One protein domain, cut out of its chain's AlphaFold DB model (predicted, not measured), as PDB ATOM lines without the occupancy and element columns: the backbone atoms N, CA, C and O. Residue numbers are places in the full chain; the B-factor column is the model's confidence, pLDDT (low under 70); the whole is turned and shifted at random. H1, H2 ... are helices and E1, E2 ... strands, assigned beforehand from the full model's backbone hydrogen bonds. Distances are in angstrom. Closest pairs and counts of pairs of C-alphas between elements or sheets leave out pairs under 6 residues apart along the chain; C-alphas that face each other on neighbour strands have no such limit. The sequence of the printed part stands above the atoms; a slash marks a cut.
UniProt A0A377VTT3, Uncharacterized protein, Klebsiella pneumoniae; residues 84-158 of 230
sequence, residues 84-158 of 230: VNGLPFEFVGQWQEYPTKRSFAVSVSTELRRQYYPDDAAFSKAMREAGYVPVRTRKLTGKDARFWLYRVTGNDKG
ATOM      1  N   VAL A  84     278.797 252.326 427.988       61.09
ATOM      2  CA  VAL A  84     278.886 252.397 429.449       61.09
ATOM      3  C   VAL A  84     279.377 251.042 429.930       61.09
ATOM      4  O   VAL A  84     278.675 250.048 429.775       61.09
ATOM      5  N   ASN A  85     280.600 250.970 430.453       66.44
ATOM      6  CA  ASN A  85     281.230 249.709 430.876       66.44
ATOM      7  C   ASN A  85     281.211 248.627 429.783       66.44
ATOM      8  O   ASN A  85     280.950 247.459 430.049       66.44
ATOM      9  N   GLY A  86     281.413 249.029 428.525       70.44
ATOM     10  CA  GLY A  86     281.334 248.127 427.371       70.44
ATOM     11  C   GLY A  86     279.913 247.815 426.877       70.44
ATOM     12  O   GLY A  86     279.776 247.232 425.800       70.44
ATOM     13  N   LEU A  87     278.861 248.248 427.581       80.88
ATOM     14  CA  LEU A  87     277.459 248.100 427.173       80.88
ATOM     15  C   LEU A  87     276.995 249.295 426.324       80.88
ATOM     16  O   LEU A  87     277.413 250.416 426.593       80.88
ATOM     17  N   PRO A  88     276.124 249.121 425.317       81.69
ATOM     18  CA  PRO A  88     275.587 250.249 424.546       81.69
ATOM     19  C   PRO A  88     274.784 251.230 425.420       81.69
ATOM     20  O   PRO A  88     273.987 250.806 426.250       81.69
ATOM     21  N   PHE A  89     274.945 252.539 425.214       72.81
ATOM     22  CA  PHE A  89     274.221 253.567 425.976       72.81
ATOM     23  C   PHE A  89     272.696 253.433 425.860       72.81
ATOM     24  O   PHE A  89     272.008 253.362 426.875       72.81
ATOM     25  N   GLU A  90     272.185 253.304 424.634       77.81
ATOM     26  CA  GLU A  90     270.752 253.110 424.360       77.81
ATOM     27  C   GLU A  90     270.189 251.849 425.030       77.81
ATOM     28  O   GLU A  90     269.017 251.792 425.381       77.81
ATOM     29  N   PHE A  91     271.034 250.836 425.237       82.44
ATOM     30  CA  PHE A  91     270.653 249.610 425.930       82.44
ATOM     31  C   PHE A  91     270.512 249.835 427.440       82.44
ATOM     32  O   PHE A  91     269.521 249.418 428.036       82.44
ATOM     33  N   VAL A  92     271.482 250.523 428.050       78.12
ATOM     34  CA  VAL A  92     271.471 250.858 429.484       78.12
ATOM     35  C   VAL A  92     270.309 251.792 429.826       78.12
ATOM     36  O   VAL A  92     269.673 251.617 430.856       78.12
ATOM     37  N   GLY A  93     269.968 252.736 428.948       73.00
ATOM     38  CA  GLY A  93     268.851 253.660 429.178       73.00
ATOM     39  C   GLY A  93     267.456 253.018 429.170       73.00
ATOM     40  O   GLY A  93     266.497 253.676 429.555       73.00
ATOM     41  N   GLN A  94     267.324 251.761 428.731       80.81
ATOM     42  CA  GLN A  94     266.029 251.089 428.547       80.81
ATOM     43  C   GLN A  94     265.763 249.955 429.547       80.81
ATOM     44  O   GLN A  94     264.669 249.386 429.550       80.81
ATOM     45  N   TRP A  95     266.740 249.572 430.373       86.06
ATOM     46  CA  TRP A  95     266.525 248.525 431.369       86.06
ATOM     47  C   TRP A  95     265.784 249.043 432.605       86.06
ATOM     48  O   TRP A  95     265.725 250.241 432.871       86.06
ATOM     49  N   GLN A  96     265.224 248.127 433.390       80.50
ATOM     50  CA  GLN A  96     264.596 248.483 434.655       80.50
ATOM     51  C   GLN A  96     265.619 248.389 435.784       80.50
ATOM     52  O   GLN A  96     266.134 247.304 436.065       80.50
ATOM     53  N   GLU A  97     265.859 249.497 436.474       80.62
ATOM     54  CA  GLU A  97     266.725 249.541 437.650       80.62
ATOM     55  C   GLU A  97     265.923 249.325 438.942       80.62
ATOM     56  O   GLU A  97     264.766 249.736 439.063       80.62
ATOM     57  N   TYR A  98     266.554 248.659 439.906       74.81
ATOM     58  CA  TYR A  98     266.052 248.399 441.248       74.81
ATOM     59  C   TYR A  98     267.115 248.824 442.262       74.81
ATOM     60  O   TYR A  98     268.187 248.209 442.312       74.81
ATOM     61  N   PRO A  99     266.849 249.842 443.090       66.06
ATOM     62  CA  PRO A  99     267.807 250.289 444.086       66.06
ATOM     63  C   PRO A  99     268.014 249.232 445.178       66.06
ATOM     64  O   PRO A  99     267.139 248.420 445.488       66.06
ATOM     65  N   THR A 100     269.198 249.235 445.786       66.50
ATOM     66  CA  THR A 100     269.521 248.418 446.961       66.50
ATOM     67  C   THR A 100     270.247 249.274 448.000       66.50
ATOM     68  O   THR A 100     270.634 250.403 447.722       66.50
ATOM     69  N   LYS A 101     270.482 248.741 449.208       63.19
ATOM     70  CA  LYS A 101     271.108 249.499 450.311       63.19
ATOM     71  C   LYS A 101     272.485 250.107 449.972       63.19
ATOM     72  O   LYS A 101     272.896 251.028 450.666       63.19
ATOM     73  N   ARG A 102     273.231 249.551 449.005       57.69
ATOM     74  CA  ARG A 102     274.614 249.967 448.666       57.69
ATOM     75  C   ARG A 102     274.955 249.934 447.166       57.69
ATOM     76  O   ARG A 102     276.089 250.214 446.800       57.69
ATOM     77  N   SER A 103     274.013 249.529 446.322       69.06
ATOM     78  CA  SER A 103     274.196 249.319 444.878       69.06
ATOM     79  C   SER A 103     272.823 249.336 444.192       69.06
ATOM     80  O   SER A 103     271.825 249.726 444.800       69.06
ATOM     81  N   PHE A 104     272.721 248.826 442.973       69.06
ATOM     82  CA  PHE A 104     271.476 248.620 442.248       69.06
ATOM     83  C   PHE A 104     271.510 247.281 441.500       69.06
ATOM     84  O   PHE A 104     272.565 246.721 441.186       69.06
ATOM     85  N   ALA A 105     270.328 246.734 441.252       81.38
ATOM     86  CA  ALA A 105     270.124 245.579 440.401       81.38
ATOM     87  C   ALA A 105     269.345 246.001 439.160       81.38
ATOM     88  O   ALA A 105     268.532 246.916 439.222       81.38
ATOM     89  N   VAL A 106     269.557 245.314 438.046       85.12
ATOM     90  CA  VAL A 106     268.865 245.612 436.792       85.12
ATOM     91  C   VAL A 106     268.113 244.390 436.287       85.12
ATOM     92  O   VAL A 106     268.582 243.251 436.384       85.12
ATOM     93  N   SER A 107     266.917 244.624 435.763       85.81
ATOM     94  CA  SER A 107     266.153 243.653 434.989       85.81
ATOM     95  C   SER A 107     266.122 244.105 433.542       85.81
ATOM     96  O   SER A 107     265.799 245.253 433.241       85.81
ATOM     97  N   VAL A 108     266.439 243.183 432.642       87.69
ATOM     98  CA  VAL A 108     266.443 243.431 431.202       87.69
ATOM     99  C   VAL A 108     265.440 242.482 430.568       87.69
ATOM    100  O   VAL A 108     265.569 241.259 430.713       87.69
ATOM    101  N   SER A 109     264.437 243.030 429.879       86.06
ATOM    102  CA  SER A 109     263.428 242.224 429.192       86.06
ATOM    103  C   SER A 109     264.067 241.360 428.102       86.06
ATOM    104  O   SER A 109     265.168 241.631 427.616       86.06
ATOM    105  N   THR A 110     263.411 240.264 427.732       86.56
ATOM    106  CA  THR A 110     263.936 239.381 426.681       86.56
ATOM    107  C   THR A 110     263.972 240.103 425.339       86.56
ATOM    108  O   THR A 110     264.943 239.965 424.600       86.56
ATOM    109  N   GLU A 111     262.965 240.926 425.071       89.19
ATOM    110  CA  GLU A 111     262.834 241.742 423.869       89.19
ATOM    111  C   GLU A 111     264.016 242.708 423.752       89.19
ATOM    112  O   GLU A 111     264.703 242.719 422.733       89.19
ATOM    113  N   LEU A 112     264.324 243.439 424.831       87.62
ATOM    114  CA  LEU A 112     265.446 244.375 424.861       87.62
ATOM    115  C   LEU A 112     266.789 243.648 424.707       87.62
ATOM    116  O   LEU A 112     267.649 244.088 423.951       87.62
ATOM    117  N   ARG A 113     266.971 242.488 425.354       91.19
ATOM    118  CA  ARG A 113     268.198 241.684 425.192       91.19
ATOM    119  C   ARG A 113     268.427 241.272 423.739       91.19
ATOM    120  O   ARG A 113     269.561 241.338 423.273       91.19
ATOM    121  N   ARG A 114     267.371 240.867 423.027       91.69
ATOM    122  CA  ARG A 114     267.453 240.380 421.639       91.69
ATOM    123  C   ARG A 114     267.693 241.477 420.607       91.69
ATOM    124  O   ARG A 114     268.178 241.170 419.527       91.69
ATOM    125  N   GLN A 115     267.422 242.738 420.940       91.94
ATOM    126  CA  GLN A 115     267.775 243.867 420.072       91.94
ATOM    127  C   GLN A 115     269.291 244.111 420.000       91.94
ATOM    128  O   GLN A 115     269.781 244.600 418.986       91.94
ATOM    129  N   TYR A 116     270.037 243.770 421.059       89.75
ATOM    130  CA  TYR A 116     271.464 244.099 421.179       89.75
ATOM    131  C   TYR A 116     272.393 242.886 421.188       89.75
ATOM    132  O   TYR A 116     273.575 243.024 420.872       89.75
ATOM    133  N   TYR A 117     271.887 241.706 421.548       91.25
ATOM    134  CA  TYR A 117     272.680 240.488 421.665       91.25
ATOM    135  C   TYR A 117     272.001 239.326 420.932       91.25
ATOM    136  O   TYR A 117     270.792 239.132 421.093       91.25
ATOM    137  N   PRO A 118     272.766 238.515 420.175       90.19
ATOM    138  CA  PRO A 118     272.213 237.405 419.397       90.19
ATOM    139  C   PRO A 118     271.598 236.319 420.288       90.19
ATOM    140  O   PRO A 118     270.610 235.691 419.919       90.19
ATOM    141  N   ASP A 119     272.148 236.121 421.488       92.38
ATOM    142  CA  ASP A 119     271.699 235.110 422.435       92.38
ATOM    143  C   ASP A 119     271.957 235.522 423.898       92.38
ATOM    144  O   ASP A 119     272.549 236.563 424.210       92.38
ATOM    145  N   ASP A 120     271.479 234.688 424.825       88.38
ATOM    146  CA  ASP A 120     271.652 234.908 426.263       88.38
ATOM    147  C   ASP A 120     273.097 234.715 426.739       88.38
ATOM    148  O   ASP A 120     273.456 235.252 427.791       88.38
ATOM    149  N   ALA A 121     273.935 233.981 426.002       90.88
ATOM    150  CA  ALA A 121     275.328 233.745 426.366       90.88
ATOM    151  C   ALA A 121     276.186 234.987 426.089       90.88
ATOM    152  O   ALA A 121     276.923 235.423 426.977       90.88
ATOM    153  N   ALA A 122     276.030 235.600 424.913       91.00
ATOM    154  CA  ALA A 122     276.648 236.861 424.525       91.00
ATOM    155  C   ALA A 122     276.229 237.993 425.469       91.00
ATOM    156  O   ALA A 122     277.083 238.703 426.000       91.00
ATOM    157  N   PHE A 123     274.931 238.092 425.769       92.25
ATOM    158  CA  PHE A 123     274.428 239.031 426.769       92.25
ATOM    159  C   PHE A 123     275.043 238.779 428.156       92.25
ATOM    160  O   PHE A 123     275.554 239.698 428.791       92.25
ATOM    161  N   SER A 124     275.053 237.526 428.623       86.81
ATOM    162  CA  SER A 124     275.610 237.187 429.941       86.81
ATOM    163  C   SER A 124     277.109 237.465 430.037       86.81
ATOM    164  O   SER A 124     277.603 237.808 431.110       86.81
ATOM    165  N   LYS A 125     277.846 237.288 428.936       89.56
ATOM    166  CA  LYS A 125     279.265 237.635 428.838       89.56
ATOM    167  C   LYS A 125     279.452 239.146 428.972       89.56
ATOM    168  O   LYS A 125     280.195 239.558 429.856       89.56
ATOM    169  N   ALA A 126     278.708 239.939 428.201       88.81
ATOM    170  CA  ALA A 126     278.773 241.398 428.256       88.81
ATOM    171  C   ALA A 126     278.431 241.948 429.650       88.81
ATOM    172  O   ALA A 126     279.143 242.801 430.166       88.81
ATOM    173  N   MET A 127     277.397 241.415 430.310       87.94
ATOM    174  CA  MET A 127     277.045 241.821 431.676       87.94
ATOM    175  C   MET A 127     278.161 241.515 432.685       87.94
ATOM    176  O   MET A 127     278.450 242.344 433.543       87.94
ATOM    177  N   ARG A 128     278.812 240.347 432.581       85.62
ATOM    178  CA  ARG A 128     279.945 239.988 433.454       85.62
ATOM    179  C   ARG A 128     281.169 240.865 433.206       85.62
ATOM    180  O   ARG A 128     281.777 241.313 434.169       85.62
ATOM    181  N   GLU A 129     281.502 241.125 431.943       81.81
ATOM    182  CA  GLU A 129     282.579 242.051 431.558       81.81
ATOM    183  C   GLU A 129     282.303 243.474 432.058       81.81
ATOM    184  O   GLU A 129     283.221 244.166 432.485       81.81
ATOM    185  N   ALA A 130     281.029 243.872 432.101       79.19
ATOM    186  CA  ALA A 130     280.576 245.139 432.661       79.19
ATOM    187  C   ALA A 130     280.503 245.164 434.205       79.19
ATOM    188  O   ALA A 130     280.080 246.175 434.764       79.19
ATOM    189  N   GLY A 131     280.879 244.080 434.898       78.12
ATOM    190  CA  GLY A 131     280.938 244.004 436.366       78.12
ATOM    191  C   GLY A 131     279.661 243.516 437.068       78.12
ATOM    192  O   GLY A 131     279.565 243.586 438.296       78.12
ATOM    193  N   TYR A 132     278.674 243.005 436.329       83.38
ATOM    194  CA  TYR A 132     277.420 242.501 436.895       83.38
ATOM    195  C   TYR A 132     277.464 241.000 437.199       83.38
ATOM    196  O   TYR A 132     278.048 240.195 436.471       83.38
ATOM    197  N   VAL A 133     276.739 240.597 438.245       82.50
ATOM    198  CA  VAL A 133     276.564 239.198 438.649       82.50
ATOM    199  C   VAL A 133     275.082 238.821 438.579       82.50
ATOM    200  O   VAL A 133     274.244 239.542 439.124       82.50
ATOM    201  N   PRO A 134     274.718 237.689 437.950       86.19
ATOM    202  CA  PRO A 134     273.333 237.249 437.915       86.19
ATOM    203  C   PRO A 134     272.895 236.753 439.299       86.19
ATOM    204  O   PRO A 134     273.563 235.935 439.930       86.19
ATOM    205  N   VAL A 135     271.738 237.219 439.757       82.62
ATOM    206  CA  VAL A 135     271.127 236.853 441.036       82.62
ATOM    207  C   VAL A 135     269.677 236.461 440.792       82.62
ATOM    208  O   VAL A 135     268.923 237.179 440.143       82.62
ATOM    209  N   ARG A 136     269.257 235.321 441.340       82.25
ATOM    210  CA  ARG A 136     267.844 234.933 441.380       82.25
ATOM    211  C   ARG A 136     267.279 235.279 442.749       82.25
ATOM    212  O   ARG A 136     267.807 234.822 443.760       82.25
ATOM    213  N   THR A 137     266.247 236.113 442.796       77.06
ATOM    214  CA  THR A 137     265.704 236.595 444.068       77.06
ATOM    215  C   THR A 137     264.237 236.996 443.957       77.06
ATOM    216  O   THR A 137     263.805 237.519 442.936       77.06
ATOM    217  N   ARG A 138     263.484 236.789 445.047       78.12
ATOM    218  CA  ARG A 138     262.137 237.357 445.259       78.12
ATOM    219  C   ARG A 138     262.167 238.716 445.958       78.12
ATOM    220  O   ARG A 138     261.139 239.365 446.073       78.12
ATOM    221  N   LYS A 139     263.329 239.138 446.463       71.25
ATOM    222  CA  LYS A 139     263.448 240.258 447.412       71.25
ATOM    223  C   LYS A 139     263.192 241.637 446.801       71.25
ATOM    224  O   LYS A 139     262.900 242.554 447.551       71.25
ATOM    225  N   LEU A 140     263.338 241.781 445.482       69.88
ATOM    226  CA  LEU A 140     263.188 243.069 444.795       69.88
ATOM    227  C   LEU A 140     261.733 243.349 444.398       69.88
ATOM    228  O   LEU A 140     261.248 244.453 444.591       69.88
ATOM    229  N   THR A 141     261.032 242.348 443.856       71.81
ATOM    230  CA  THR A 141     259.694 242.522 443.254       71.81
ATOM    231  C   THR A 141     258.624 241.601 443.843       71.81
ATOM    232  O   THR A 141     257.505 241.550 443.342       71.81
ATOM    233  N   GLY A 142     258.961 240.785 444.847       71.88
ATOM    234  CA  GLY A 142     258.095 239.725 445.384       71.88
ATOM    235  C   GLY A 142     257.973 238.486 444.483       71.88
ATOM    236  O   GLY A 142     257.614 237.408 444.961       71.88
ATOM    237  N   LYS A 143     258.324 238.594 443.195       76.69
ATOM    238  CA  LYS A 143     258.306 237.497 442.217       76.69
ATOM    239  C   LYS A 143     259.689 236.875 442.074       76.69
ATOM    240  O   LYS A 143     260.701 237.566 442.122       76.69
ATOM    241  N   ASP A 144     259.737 235.557 441.895       78.81
ATOM    242  CA  ASP A 144     261.001 234.842 441.708       78.81
ATOM    243  C   ASP A 144     261.527 235.067 440.292       78.81
ATOM    244  O   ASP A 144     261.067 234.423 439.351       78.81
ATOM    245  N   ALA A 145     262.466 235.998 440.144       78.06
ATOM    246  CA  ALA A 145     263.029 236.375 438.855       78.06
ATOM    247  C   ALA A 145     264.557 236.507 438.917       78.06
ATOM    248  O   ALA A 145     265.167 236.568 439.991       78.06
ATOM    249  N   ARG A 146     265.185 236.491 437.736       80.62
ATOM    250  CA  ARG A 146     266.620 236.746 437.574       80.62
ATOM    251  C   ARG A 146     266.844 238.240 437.378       80.62
ATOM    252  O   ARG A 146     266.222 238.845 436.514       80.62
ATOM    253  N   PHE A 147     267.778 238.781 438.140       85.88
ATOM    254  CA  PHE A 147     268.239 240.159 438.080       85.88
ATOM    255  C   PHE A 147     269.760 240.165 437.943       85.88
ATOM    256  O   PHE A 147     270.426 239.202 438.325       85.88
ATOM    257  N   TRP A 148     270.320 241.244 437.420       86.94
ATOM    258  CA  TRP A 148     271.761 241.449 437.345       86.94
ATOM    259  C   TRP A 148     272.163 242.468 438.396       86.94
ATOM    260  O   TRP A 148     271.789 243.631 438.315       86.94
ATOM    261  N   LEU A 149     272.887 242.021 439.414       79.06
ATOM    262  CA  LEU A 149     273.367 242.875 440.488       79.06
ATOM    263  C   LEU A 149     274.712 243.478 440.098       79.06
ATOM    264  O   LEU A 149     275.649 242.735 439.800       79.06
ATOM    265  N   TYR A 150     274.824 244.799 440.174       70.94
ATOM    266  CA  TYR A 150     276.116 245.461 440.079       70.94
ATOM    267  C   TYR A 150     276.881 245.316 441.409       70.94
ATOM    268  O   TYR A 150     276.305 245.572 442.469       70.94
ATOM    269  N   ARG A 151     278.155 244.893 441.404       63.09
ATOM    270  CA  ARG A 151     278.982 244.827 442.628       63.09
ATOM    271  C   ARG A 151     279.983 245.979 442.647       63.09
ATOM    272  O   ARG A 151     280.951 245.959 441.902       63.09
ATOM    273  N   VAL A 152     279.772 246.944 443.545       51.22
ATOM    274  CA  VAL A 152     280.653 248.119 443.708       51.22
ATOM    275  C   VAL A 152     282.012 247.744 444.321       51.22
ATOM    276  O   VAL A 152     283.005 248.402 444.053       51.22
ATOM    277  N   THR A 153     282.104 246.669 445.112       46.41
ATOM    278  CA  THR A 153     283.371 246.197 445.707       46.41
ATOM    279  C   THR A 153     283.297 244.711 446.070       46.41
ATOM    280  O   THR A 153     282.219 244.175 446.337       46.41
ATOM    281  N   GLY A 154     284.451 244.034 446.148       40.06
ATOM    282  CA  GLY A 154     284.568 242.619 446.549       40.06
ATOM    283  C   GLY A 154     283.969 242.269 447.924       40.06
ATOM    284  O   GLY A 154     283.783 241.092 448.219       40.06
ATOM    285  N   ASN A 155     283.600 243.273 448.727       41.91
ATOM    286  CA  ASN A 155     282.951 243.139 450.036       41.91
ATOM    287  C   ASN A 155     281.443 243.454 450.041       41.91
ATOM    288  O   ASN A 155     280.823 243.472 451.109       41.91
ATOM    289  N   ASP A 156     280.823 243.699 448.884       48.59
ATOM    290  CA  ASP A 156     279.380 243.904 448.823       48.59
ATOM    291  C   ASP A 156     278.638 242.579 449.092       48.59
ATOM    292  O   ASP A 156     278.765 241.594 448.352       48.59
ATOM    293  N   LYS A 157     277.852 242.547 450.179       45.81
ATOM    294  CA  LYS A 157     277.004 241.401 450.560       45.81
ATOM    295  C   LYS A 157     275.820 241.207 449.597       45.81
ATOM    296  O   LYS A 157     275.087 240.226 449.726       45.81
ATOM    297  N   GLY A 158     275.658 242.102 448.621       51.81
ATOM    298  CA  GLY A 158     274.668 242.033 447.556       51.81
ATOM    299  C   GLY A 158     273.235 242.259 448.032       51.81
ATOM    300  O   GLY A 158     273.007 242.883 449.067       51.81
TER     301      GLY A 158
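This is residues 84 to 158 of the 230 residues of an uncharacterized protein of Klebsiella pneumoniae (UniProt A0A377VTT3). What does the domain look like? It is a small, strongly twisted four-stranded sheet made of two hairpins side by side, E1 with E2 and E3 with E4, with three short helices gathered to one side of it. H3 reaches the sheet near E3 and E4, while H1 and H2 lie beyond the beginning of E1 and the end of E2. What is the make-up? The printed part has 75 residues, with three named helices and four named strands that follow along the chain as H1 E1 E2 H2 H3 E3 E4; the sheet's order is E1 - E2 - E4 - E3, all antiparallel, and the class is mixed, helices and strands. How large is the outline? It is compact, with a radius of gyration of the C-alphas of 12.1 A, and rounded, spanning 31 by 27 by 21 A.

Where are the strands? E1 is residues 96 to 99 and E2 residues 104 to 107. E3, residues 132 to 137, is 15.0 A long, and E4, residues 145 to 150, is 16.0 A long and ends with C-alpha 150 at (276.116, 245.461, 440.079). Where are the helices? H1 is residues 89 to 92, from C-alpha 89 at (274.221, 253.567, 425.976), and H2 is residues 110 to 116. H3, residues 120 to 129, is 14.1 A long.

How do the strands pair? In the hairpin of E1 and E2, N 98 and O 105 are 2.7 A apart, within hydrogen-bond range. Across inner strands E2 and E4, at 139 degrees, N 106 and O 148 are 2.8 A apart; in the hairpin of E3 and E4, N 135 and O 147 are 2.8 A apart. How does H3 stand to the sheet? H3 is on the sheet at a height of 7.9 A, but over none of its strands, only just: 2 of its 10 C-alphas fall on E3. The closest C-alphas of H3 and E3, those of Met 127 and Val 133, are 7.5 A apart. E2, H2 H3 and E3 form a split strand-helix-strand unit, two strands of one sheet with helices between them along the chain and another strand, E4, between them in the sheet; its crossover is right-handed. And the other helices? H2 is close to but not clearly touching H3, with the C-alphas of Arg 113 and Phe 123 closest at 7.0 A, at a steep tilt of 69 degrees, only just short of about perpendicular, the same way. H1 is close to but not clearly touching H2, the C-alphas of Phe 91 and Tyr 116 being closest at 7.3 A; neither is on the sheet. How do the helices' backbones read? Every O i to N i+4 pair is within hydrogen-bond range in H3 and 2 of 3 in H2, while H1 is too short for such a pair.

How far does it reach? The two C-alphas farthest apart, those of Gln 115 and Asn 155, are 33.6 A apart. Are there cuts or long links? The printed part has no cut and no long link; E3 to E4, with 7 residues, is short, and the other links are tight. Where is confidence low? The mean pLDDT of the printed part is 77.2, and residues 84 to 85, 99 to 104, 140 and 151 to 158 are under 70.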